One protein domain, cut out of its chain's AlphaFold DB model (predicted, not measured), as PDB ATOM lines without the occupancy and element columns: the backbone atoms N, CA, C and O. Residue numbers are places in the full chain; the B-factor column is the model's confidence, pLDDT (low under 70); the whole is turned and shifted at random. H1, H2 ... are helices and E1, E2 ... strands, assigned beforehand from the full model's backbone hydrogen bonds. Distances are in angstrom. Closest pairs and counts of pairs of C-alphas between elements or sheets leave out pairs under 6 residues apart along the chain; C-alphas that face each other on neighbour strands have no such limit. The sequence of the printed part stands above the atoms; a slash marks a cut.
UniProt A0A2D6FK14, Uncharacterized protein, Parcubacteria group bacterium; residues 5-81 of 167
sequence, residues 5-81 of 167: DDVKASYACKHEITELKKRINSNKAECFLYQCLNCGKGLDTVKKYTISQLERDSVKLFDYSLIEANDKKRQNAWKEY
ATOM      1  N   ASP A   5     148.605  79.629 378.007       89.50
ATOM      2  CA  ASP A   5     147.348  80.364 378.146       89.50
ATOM      3  C   ASP A   5     146.488  80.253 376.884       89.50
ATOM      4  O   ASP A   5     145.272  80.121 377.007       89.50
ATOM      5  N   ASP A   6     147.098  80.132 375.700       88.50
ATOM      6  CA  ASP A   6     146.380  79.788 374.462       88.50
ATOM      7  C   ASP A   6     145.729  78.396 374.559       88.50
ATOM      8  O   ASP A   6     144.580  78.187 374.151       88.50
ATOM      9  N   VAL A   7     146.436  77.424 375.157       88.25
ATOM     10  CA  VAL A   7     145.892  76.079 375.426       88.25
ATOM     11  C   VAL A   7     144.718  76.161 376.404       88.25
ATOM     12  O   VAL A   7     143.704  75.509 376.196       88.25
ATOM     13  N   LYS A   8     144.796  76.972 377.462       86.75
ATOM     14  CA  LYS A   8     143.668  77.135 378.396       86.75
ATOM     15  C   LYS A   8     142.476  77.830 377.736       86.75
ATOM     16  O   LYS A   8     141.343  77.388 377.917       86.75
ATOM     17  N   ALA A   9     142.727  78.896 376.980       87.00
ATOM     18  CA  ALA A   9     141.697  79.698 376.330       87.00
ATOM     19  C   ALA A   9     140.920  78.892 375.281       87.00
ATOM     20  O   ALA A   9     139.695  78.982 375.234       87.00
ATOM     21  N   SER A  10     141.603  78.042 374.504       84.31
ATOM     22  CA  SER A  10     140.973  77.189 373.480       84.31
ATOM     23  C   SER A  10     139.953  76.179 374.030       84.31
ATOM     24  O   SER A  10     139.096  75.719 373.278       84.31
ATOM     25  N   TYR A  11     139.979  75.888 375.335       84.94
ATOM     26  CA  TYR A  11     139.021  74.996 376.002       84.94
ATOM     27  C   TYR A  11     138.183  75.699 377.078       84.94
ATOM     28  O   TYR A  11     137.487  75.041 377.859       84.94
ATOM     29  N   ALA A  12     138.218  77.033 377.134       87.19
ATOM     30  CA  ALA A  12     137.345  77.798 378.011       87.19
ATOM     31  C   ALA A  12     135.896  77.715 377.504       87.19
ATOM     32  O   ALA A  12     135.580  78.131 376.390       87.19
ATOM     33  N   CYS A  13     134.991  77.175 378.324       90.50
ATOM     34  CA  CYS A  13     133.577  77.077 377.974       90.50
ATOM     35  C   CYS A  13     132.791  78.271 378.527       90.50
ATOM     36  O   CYS A  13     132.869  78.572 379.717       90.50
ATOM     37  N   LYS A  14     131.983  78.912 377.674       93.06
ATOM     38  CA  LYS A  14     131.051  79.986 378.065       93.06
ATOM     39  C   LYS A  14     129.734  79.478 378.659       93.06
ATOM     40  O   LYS A  14     128.999  80.255 379.247       93.06
ATOM     41  N   HIS A  15     129.460  78.179 378.531       93.25
ATOM     42  CA  HIS A  15     128.249  77.522 379.029       93.25
ATOM     43  C   HIS A  15     126.926  78.082 378.464       93.25
ATOM     44  O   HIS A  15     125.917  78.092 379.154       93.25
ATOM     45  N   GLU A  16     126.913  78.511 377.199       93.81
ATOM     46  CA  GLU A  16     125.728  79.104 376.545       93.81
ATOM     47  C   GLU A  16     124.610  78.085 376.261       93.81
ATOM     48  O   GLU A  16     123.439  78.445 376.197       93.81
ATOM     49  N   ILE A  17     124.965  76.805 376.110       94.81
ATOM     50  CA  ILE A  17     124.021  75.721 375.823       94.81
ATOM     51  C   ILE A  17     123.955  74.801 377.036       94.81
ATOM     52  O   ILE A  17     124.934  74.115 377.363       94.81
ATOM     53  N   THR A  18     122.805  74.798 377.708       96.81
ATOM     54  CA  THR A  18     122.577  74.027 378.932       96.81
ATOM     55  C   THR A  18     121.211  73.359 378.924       96.81
ATOM     56  O   THR A  18     120.267  73.851 378.313       96.81
ATOM     57  N   GLU A  19     121.106  72.234 379.622       96.31
ATOM     58  CA  GLU A  19     119.848  71.522 379.832       96.31
ATOM     59  C   GLU A  19     119.672  71.197 381.310       96.31
ATOM     60  O   GLU A  19     120.640  70.862 381.997       96.31
ATOM     61  N   LEU A  20     118.432  71.242 381.797       97.00
ATOM     62  CA  LEU A  20     118.106  70.715 383.117       97.00
ATOM     63  C   LEU A  20     118.345  69.198 383.121       97.00
ATOM     64  O   LEU A  20     117.881  68.483 382.232       97.00
ATOM     65  N   LYS A  21     119.067  68.710 384.129       97.25
ATOM     66  CA  LYS A  21     119.369  67.292 384.336       97.25
ATOM     67  C   LYS A  21     119.071  66.873 385.763       97.25
ATOM     68  O   LYS A  21     119.125  67.680 386.691       97.25
ATOM     69  N   LYS A  22     118.838  65.576 385.940       96.94
ATOM     70  CA  LYS A  22     118.731  64.914 387.242       96.94
ATOM     71  C   LYS A  22     120.023  64.174 387.574       96.94
ATOM     72  O   LYS A  22     120.494  63.349 386.794       96.94
ATOM     73  N   ARG A  23     120.581  64.426 388.756       95.69
ATOM     74  CA  ARG A  23     121.741  63.711 389.301       95.69
ATOM     75  C   ARG A  23     121.355  63.013 390.599       95.69
ATOM     76  O   ARG A  23     120.735  63.612 391.476       95.69
ATOM     77  N   ILE A  24     121.741  61.747 390.711       93.69
ATOM     78  CA  ILE A  24     121.526  60.927 391.902       93.69
ATOM     79  C   ILE A  24     122.820  60.946 392.713       93.69
ATOM     80  O   ILE A  24     123.877  60.568 392.211       93.69
ATOM     81  N   ASN A  25     122.742  61.428 393.949       89.50
ATOM     82  CA  ASN A  25     123.884  61.482 394.856       89.50
ATOM     83  C   ASN A  25     124.147  60.110 395.501       89.50
ATOM     84  O   ASN A  25     123.314  59.205 395.446       89.50
ATOM     85  N   SER A  26     125.287  59.967 396.178       90.75
ATOM     86  CA  SER A  26     125.680  58.732 396.880       90.75
ATOM     87  C   SER A  26     124.656  58.266 397.923       90.75
ATOM     88  O   SER A  26     124.449  57.071 398.102       90.75
ATOM     89  N   ASN A  27     123.950  59.201 398.563       93.00
ATOM     90  CA  ASN A  27     122.851  58.928 399.493       93.00
ATOM     91  C   ASN A  27     121.507  58.622 398.796       93.00
ATOM     92  O   ASN A  27     120.463  58.668 399.444       93.00
ATOM     93  N   LYS A  28     121.514  58.353 397.483       91.94
ATOM     94  CA  LYS A  28     120.336  58.149 396.619       91.94
ATOM     95  C   LYS A  28     119.395  59.358 396.520       91.94
ATOM     96  O   LYS A  28     118.334  59.247 395.913       91.94
ATOM     97  N   ALA A  29     119.770  60.516 397.071       91.50
ATOM     98  CA  ALA A  29     118.979  61.729 396.935       91.50
ATOM     99  C   ALA A  29     119.089  62.288 395.513       91.50
ATOM    100  O   ALA A  29     120.170  62.345 394.922       91.50
ATOM    101  N   GLU A  30     117.958  62.738 394.984       93.75
ATOM    102  CA  GLU A  30     117.869  63.363 393.670       93.75
ATOM    103  C   GLU A  30     118.131  64.864 393.779       93.75
ATOM    104  O   GLU A  30     117.517  65.558 394.594       93.75
ATOM    105  N   CYS A  31     119.010  65.378 392.925       94.19
ATOM    106  CA  CYS A  31     119.204  66.807 392.724       94.19
ATOM    107  C   CYS A  31     119.022  67.163 391.248       94.19
ATOM    108  O   CYS A  31     119.281  66.347 390.362       94.19
ATOM    109  N   PHE A  32     118.556  68.382 390.996       96.56
ATOM    110  CA  PHE A  32     118.315  68.904 389.656       96.56
ATOM    111  C   PHE A  32     119.280  70.058 389.418       96.56
ATOM    112  O   PHE A  32     119.463  70.888 390.305       96.56
ATOM    113  N   LEU A  33     119.933  70.097 388.265       96.50
ATOM    114  CA  LEU A  33     120.928  71.115 387.933       96.50
ATOM    115  C   LEU A  33     121.001  71.325 386.427       96.50
ATOM    116  O   LEU A  33     120.706  70.405 385.665       96.50
ATOM    117  N   TYR A  34     121.439  72.505 386.000       97.19
ATOM    118  CA  TYR A  34     121.780  72.719 384.598       97.19
ATOM    119  C   TYR A  34     123.110  72.040 384.273       97.19
ATOM    120  O   TYR A  34     124.103  72.222 384.975       97.19
ATOM    121  N   GLN A  35     123.141  71.252 383.206       97.31
ATOM    122  CA  GLN A  35     124.358  70.690 382.638       97.31
ATOM    123  C   GLN A  35     124.668  71.392 381.323       97.31
ATOM    124  O   GLN A  35     123.807  71.481 380.451       97.31
ATOM    125  N   CYS A  36     125.904  71.852 381.153       96.69
ATOM    126  CA  CYS A  36     126.350  72.362 379.865       96.69
ATOM    127  C   CYS A  36     126.537  71.225 378.856       96.69
ATOM    128  O   CYS A  36     127.272  70.278 379.126       96.69
ATOM    129  N   LEU A  37     125.937  71.354 377.672       94.75
ATOM    130  CA  LEU A  37     126.052  70.342 376.617       94.75
ATOM    131  C   LEU A  37     127.407  70.367 375.893       94.75
ATOM    132  O   LEU A  37     127.782  69.385 375.265       94.75
ATOM    133  N   ASN A  38     128.160  71.467 376.006       92.19
ATOM    134  CA  ASN A  38     129.462  71.610 375.350       92.19
ATOM    135  C   ASN A  38     130.614  71.040 376.189       92.19
ATOM    136  O   ASN A  38     131.476  70.351 375.652       92.19
ATOM    137  N   CYS A  39     130.654  71.339 377.493       92.75
ATOM    138  CA  CYS A  39     131.741  70.898 378.378       92.75
ATOM    139  C   CYS A  39     131.330  69.815 379.386       92.75
ATOM    140  O   CYS A  39     132.171  69.349 380.150       92.75
ATOM    141  N   GLY A  40     130.042  69.466 379.454       94.50
ATOM    142  CA  GLY A  40     129.501  68.483 380.393       94.50
ATOM    143  C   GLY A  40     129.386  68.960 381.843       94.50
ATOM    144  O   GLY A  40     128.813  68.245 382.665       94.50
ATOM    145  N   LYS A  41     129.900  70.148 382.189       95.00
ATOM    146  CA  LYS A  41     129.946  70.649 383.570       95.00
ATOM    147  C   LYS A  41     128.541  70.875 384.136       95.00
ATOM    148  O   LYS A  41     127.679  71.457 383.477       95.00
ATOM    149  N   GLY A  42     128.344  70.457 385.386       95.69
ATOM    150  CA  GLY A  42     127.191  70.850 386.191       95.69
ATOM    151  C   GLY A  42     127.329  72.294 386.675       95.69
ATOM    152  O   GLY A  42     128.372  72.673 387.212       95.69
ATOM    153  N   LEU A  43     126.286  73.082 386.459       95.00
ATOM    154  CA  LEU A  43     126.196  74.499 386.788       95.00
ATOM    155  C   LEU A  43     125.283  74.680 388.007       95.00
ATOM    156  O   LEU A  43     125.412  73.960 389.002       95.00
ATOM    157  N   ASP A  44     124.358  75.630 387.925       93.81
ATOM    158  CA  ASP A  44     123.453  75.972 389.005       93.81
ATOM    159  C   ASP A  44     122.488  74.834 389.327       93.81
ATOM    160  O   ASP A  44     121.904  74.187 388.450       93.81
ATOM    161  N   THR A  45     122.319  74.601 390.627       95.19
ATOM    162  CA  THR A  45     121.348  73.643 391.157       95.19
ATOM    163  C   THR A  45     119.974  74.297 391.223       95.19
ATOM    164  O   THR A  45     119.820  75.409 391.725       95.19
ATOM    165  N   VAL A  46     118.959  73.574 390.770       94.94
ATOM    166  CA  VAL A  46     117.565  74.004 390.779       94.94
ATOM    167  C   VAL A  46     116.844  73.365 391.962       94.94
ATOM    168  O   VAL A  46     116.959  72.164 392.231       94.94
ATOM    169  N   LYS A  47     116.093  74.178 392.708       93.56
ATOM    170  CA  LYS A  47     115.355  73.714 393.885       93.56
ATOM    171  C   LYS A  47     114.189  72.827 393.448       93.56
ATOM    172  O   LYS A  47     113.385  73.212 392.613       93.56
ATOM    173  N   LYS A  48     114.034  71.655 394.069       89.94
ATOM    174  CA  LYS A  48     113.032  70.649 393.665       89.94
ATOM    175  C   LYS A  48     111.608  71.209 393.531       89.94
ATOM    176  O   LYS A  48     110.898  70.813 392.613       89.94
ATOM    177  N   TYR A  49     111.201  72.111 394.427       89.94
ATOM    178  CA  TYR A  49     109.850  72.682 394.453       89.94
ATOM    179  C   TYR A  49     109.568  73.689 393.328       89.94
ATOM    180  O   TYR A  49     108.406  74.010 393.105       89.94
ATOM    181  N   THR A  50     110.589  74.190 392.621       92.50
ATOM    182  CA  THR A  50     110.405  75.116 391.487       92.50
ATOM    183  C   THR A  50     110.163  74.389 390.165       92.50
ATOM    184  O   THR A  50     109.920  75.037 389.156       92.50
ATOM    185  N   ILE A  51     110.250  73.058 390.163       92.00
ATOM    186  CA  ILE A  51     110.065  72.189 388.999       92.00
ATOM    187  C   ILE A  51     108.765  71.407 389.206       92.00
ATOM    188  O   ILE A  51     108.482  70.958 390.321       92.00
ATOM    189  N   SER A  52     107.960  71.220 388.161       92.12
ATOM    190  CA  SER A  52     106.733  70.414 388.266       92.12
ATOM    191  C   SER A  52     107.048  68.923 388.470       92.12
ATOM    192  O   SER A  52     108.129  68.452 388.123       92.12
ATOM    193  N   GLN A  53     106.117  68.142 389.031       90.56
ATOM    194  CA  GLN A  53     106.321  66.691 389.179       90.56
ATOM    195  C   GLN A  53     106.524  66.004 387.818       90.56
ATOM    196  O   GLN A  53     107.468  65.239 387.675       90.56
ATOM    197  N   LEU A  54     105.710  66.352 386.813       90.88
ATOM    198  CA  LEU A  54     105.826  65.822 385.446       90.88
ATOM    199  C   LEU A  54     107.212  66.080 384.845       90.88
ATOM    200  O   LEU A  54     107.834  65.186 384.277       90.88
ATOM    201  N   GLU A  55     107.726  67.296 385.016       90.38
ATOM    202  CA  GLU A  55     109.044  67.670 384.510       90.38
ATOM    203  C   GLU A  55     110.165  66.916 385.241       90.38
ATOM    204  O   GLU A  55     111.060  66.383 384.584       90.38
ATOM    205  N   ARG A  56     110.072  66.761 386.573       90.81
ATOM    206  CA  ARG A  56     111.018  65.949 387.365       90.81
ATOM    207  C   ARG A  56     111.074  64.485 386.932       90.81
ATOM    208  O   ARG A  56     112.144  63.884 387.017       90.81
ATOM    209  N   ASP A  57     109.947  63.928 386.503       91.06
ATOM    210  CA  ASP A  57     109.852  62.530 386.079       91.06
ATOM    211  C   ASP A  57     110.365  62.333 384.642       91.06
ATOM    212  O   ASP A  57     110.904  61.279 384.315       91.06
ATOM    213  N   SER A  58     110.254  63.364 383.798       93.31
ATOM    214  CA  SER A  58     110.685  63.331 382.388       93.31
ATOM    215  C   SER A  58     112.142  63.749 382.139       93.31
ATOM    216  O   SER A  58     112.687  63.482 381.065       93.31
ATOM    217  N   VAL A  59     112.782  64.436 383.091       95.25
ATOM    218  CA  VAL A  59     114.112  65.014 382.878       95.25
ATOM    219  C   VAL A  59     115.184  63.932 382.720       95.25
ATOM    220  O   VAL A  59     115.232  62.939 383.449       95.25
ATOM    221  N   LYS A  60     116.100  64.147 381.772       96.56
ATOM    222  CA  LYS A  60     117.215  63.228 381.516       96.56
ATOM    223  C   LYS A  60     118.199  63.207 382.689       96.56
ATOM    224  O   LYS A  60     118.401  64.208 383.383       96.56
ATOM    225  N   LEU A  61     118.859  62.066 382.868       96.81
ATOM    226  CA  LEU A  61     119.957  61.935 383.820       96.81
ATOM    227  C   LEU A  61     121.168  62.768 383.388       96.81
ATOM    228  O   LEU A  61     121.381  63.015 382.201       96.81
ATOM    229  N   PHE A  62     121.949  63.193 384.376       96.94
ATOM    230  CA  PHE A  62     123.211  63.892 384.180       96.94
ATOM    231  C   PHE A  62     124.196  63.021 383.392       96.94
ATOM    232  O   PHE A  62     124.453  61.876 383.764       96.94
ATOM    233  N   ASP A  63     124.744  63.573 382.312       96.19
ATOM    234  CA  ASP A  63     125.575  62.831 381.372       96.19
ATOM    235  C   ASP A  63     127.065  62.993 381.700       96.19
ATOM    236  O   ASP A  63     127.709  63.968 381.311       96.19
ATOM    237  N   TYR A  64     127.628  62.031 382.429       94.56
ATOM    238  CA  TYR A  64     129.051  62.039 382.774       94.56
ATOM    239  C   TYR A  64     129.969  61.859 381.556       94.56
ATOM    240  O   TYR A  64     131.104  62.334 381.588       94.56
ATOM    241  N   SER A  65     129.480  61.271 380.457       95.69
ATOM    242  CA  SER A  65     130.300  61.032 379.263       95.69
ATOM    243  C   SER A  65     130.738  62.336 378.588       95.69
ATOM    244  O   SER A  65     131.829  62.411 378.023       95.69
ATOM    245  N   LEU A  66     129.939  63.406 378.716       93.75
ATOM    246  CA  LEU A  66     130.299  64.736 378.216       93.75
ATOM    247  C   LEU A  66     131.506  65.326 378.955       93.75
ATOM    248  O   LEU A  66     132.337  65.994 378.336       93.75
ATOM    249  N   ILE A  67     131.623  65.065 380.262       93.75
ATOM    250  CA  ILE A  67     132.776  65.496 381.065       93.75
ATOM    251  C   ILE A  67     134.010  64.716 380.625       93.75
ATOM    252  O   ILE A  67     135.020  65.323 380.281       93.75
ATOM    253  N   GLU A  68     133.907  63.388 380.570       93.75
ATOM    254  CA  GLU A  68     135.011  62.510 380.172       93.75
ATOM    255  C   GLU A  68     135.537  62.855 378.775       93.75
ATOM    256  O   GLU A  68     136.746  62.981 378.565       93.75
ATOM    257  N   ALA A  69     134.634  63.075 377.815       92.00
ATOM    258  CA  ALA A  69     134.995  63.468 376.461       92.00
ATOM    259  C   ALA A  69     135.722  64.820 376.430       92.00
ATOM    260  O   ALA A  69     136.710  64.976 375.708       92.00
ATOM    261  N   ASN A  70     135.259  65.802 377.207       91.06
ATOM    262  CA  ASN A  70     135.885  67.118 377.260       91.06
ATOM    263  C   ASN A  70     137.238  67.094 377.989       91.06
ATOM    264  O   ASN A  70     138.197  67.714 377.529       91.06
ATOM    265  N   ASP A  71     137.357  66.335 379.076       91.44
ATOM    266  CA  ASP A  71     138.621  66.157 379.789       91.44
ATOM    267  C   ASP A  71     139.656  65.441 378.925       91.44
ATOM    268  O   ASP A  71     140.806  65.876 378.873       91.44
ATOM    269  N   LYS A  72     139.247  64.431 378.148       92.94
ATOM    270  CA  LYS A  72     140.125  63.780 377.169       92.94
ATOM    271  C   LYS A  72     140.617  64.758 376.100       92.94
ATOM    272  O   LYS A  72     141.802  64.764 375.776       92.94
ATOM    273  N   LYS A  73     139.740  65.623 375.575       91.00
ATOM    274  CA  LYS A  73     140.139  66.675 374.621       91.00
ATOM    275  C   LYS A  73     141.174  67.623 375.228       91.00
ATOM    276  O   LYS A  73     142.179  67.910 374.587       91.00
ATOM    277  N   ARG A  74     140.955  68.065 376.471       90.25
ATOM    278  CA  ARG A  74     141.898  68.927 377.200       90.25
ATOM    279  C   ARG A  74     143.238  68.227 377.410       90.25
ATOM    280  O   ARG A  74     144.271  68.823 377.131       90.25
ATOM    281  N   GLN A  75     143.233  66.974 377.866       92.06
ATOM    282  CA  GLN A  75     144.449  66.178 378.069       92.06
ATOM    283  C   GLN A  75     145.252  66.025 376.774       92.06
ATOM    284  O   GLN A  75     146.456  66.258 376.783       92.06
ATOM    285  N   ASN A  76     144.591  65.710 375.658       93.19
ATOM    286  CA  ASN A  76     145.250  65.611 374.356       93.19
ATOM    287  C   ASN A  76     145.883  66.942 373.936       93.19
ATOM    288  O   ASN A  76     147.036  66.964 373.527       93.19
ATOM    289  N   ALA A  77     145.173  68.056 374.109       91.25
ATOM    290  CA  ALA A  77     145.698  69.371 373.757       91.25
ATOM    291  C   ALA A  77     146.912  69.780 374.596       91.25
ATOM    292  O   ALA A  77     147.823  70.437 374.091       91.25
ATOM    293  N   TRP A  78     146.920  69.410 375.880       93.31
ATOM    294  CA  TRP A  78     148.084  69.586 376.741       93.31
ATOM    295  C   TRP A  78     149.228  68.681 376.319       93.31
ATOM    296  O   TRP A  78     150.362  69.146 376.299       93.31
ATOM    297  N   LYS A  79     148.950  67.427 375.962       95.00
ATOM    298  CA  LYS A  79     149.966  66.507 375.455       95.00
ATOM    299  C   LYS A  79     150.635  67.068 374.200       95.00
ATOM    300  O   LYS A  79     151.844  67.225 374.199       95.00
ATOM    301  N   GLU A  80     149.853  67.475 373.203       93.19
ATOM    302  CA  GLU A  80     150.366  68.090 371.970       93.19
ATOM    303  C   GLU A  80     151.218  69.335 372.245       93.19
ATOM    304  O   GLU A  80     152.265  69.516 371.635       93.19
ATOM    305  N   TYR A  81     150.788  70.186 373.184       93.69
ATOM    306  CA  TYR A  81     151.564  71.357 373.591       93.69
ATOM    307  C   TYR A  81     152.920  70.973 374.200       93.69
ATOM    308  O   TYR A  81     153.922  71.603 373.877       93.69
TER     309      TYR A  81
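This is residues 5 to 81 of the 167 residues of an uncharacterized protein of Parcubacteria group bacterium (UniProt A0A2D6FK14). What shape do these atoms make? A small, strongly twisted sheet of three strands, E1, E2 and E3, has the short helix H2 over E1, while the long helix H3 reaches away from the sheet as an arm and the short helix H1 lies near its far end. What is the make-up? The printed part has 77 residues, with H1, E1, E2, E3, H2 and H3 in that order along the chain; the class is mixed, helices and strands, and the sheet's order is E1, E2, E3, antiparallel throughout. How compact is it? It is loose and elongated, with a radius of gyration of the C-alphas of 15.0 A and spans of 48 by 25 by 17 A.

How is the sheet built? E1, residues 18 to 24, E2, residues 30 to 36, and E3, residues 42 to 46, form a meander, each strand the antiparallel neighbour of the one before. The hairpin E1 and E2 has N 21 and O 33 within hydrogen-bond range at 2.8 A, and the hairpin E2 and E3 has N 43 and O 34 at 2.8 A. Which helices are on it? H2, residues 53 to 58, is over E1 at a height over the sheet of 10.0 A and runs across the strands, at 81 degrees to E1 on the local plane; the closest C-alphas of H2 and E1 are those of Arg 56 and Lys 22, 7.8 A apart. H3, residues 64 to 81, only grazes the sheet, with its residues 64 to 67. Where is the remaining helix? H1, residues 5 to 10, is not on the sheet and only just touches H3, whose residues 77 to 81 alone take part, with 3 pairs of C-alphas within 8 A; the closest are those of Val 7 and Ala 77, 6.9 A apart. They run opposite ways at a steep tilt of 41 degrees. In H1, H2 and H3 every O i to N i+4 pair is within hydrogen-bond range.

Where do the strands lie? E1 begins at C-alpha 18 (122.577, 74.027, 378.932); E1 and E2 are each 18.5 A long, and E3 is 11.1 A. Where do the helices lie? H1, 8.5 A long, begins at C-alpha 5 (147.348, 80.364, 378.146), and H2 is 8.7 A long. H3, 26.0 A long, ends at C-alpha 81 (151.564, 71.357, 373.591).

How far does it reach? The two C-alphas farthest apart, those of Gln 53 and Tyr 81, are 48.1 A apart. Is it continuous and well supported? The printed part has no cut and no long link; its mean pLDDT is 93.0, and no printed residue is under 70.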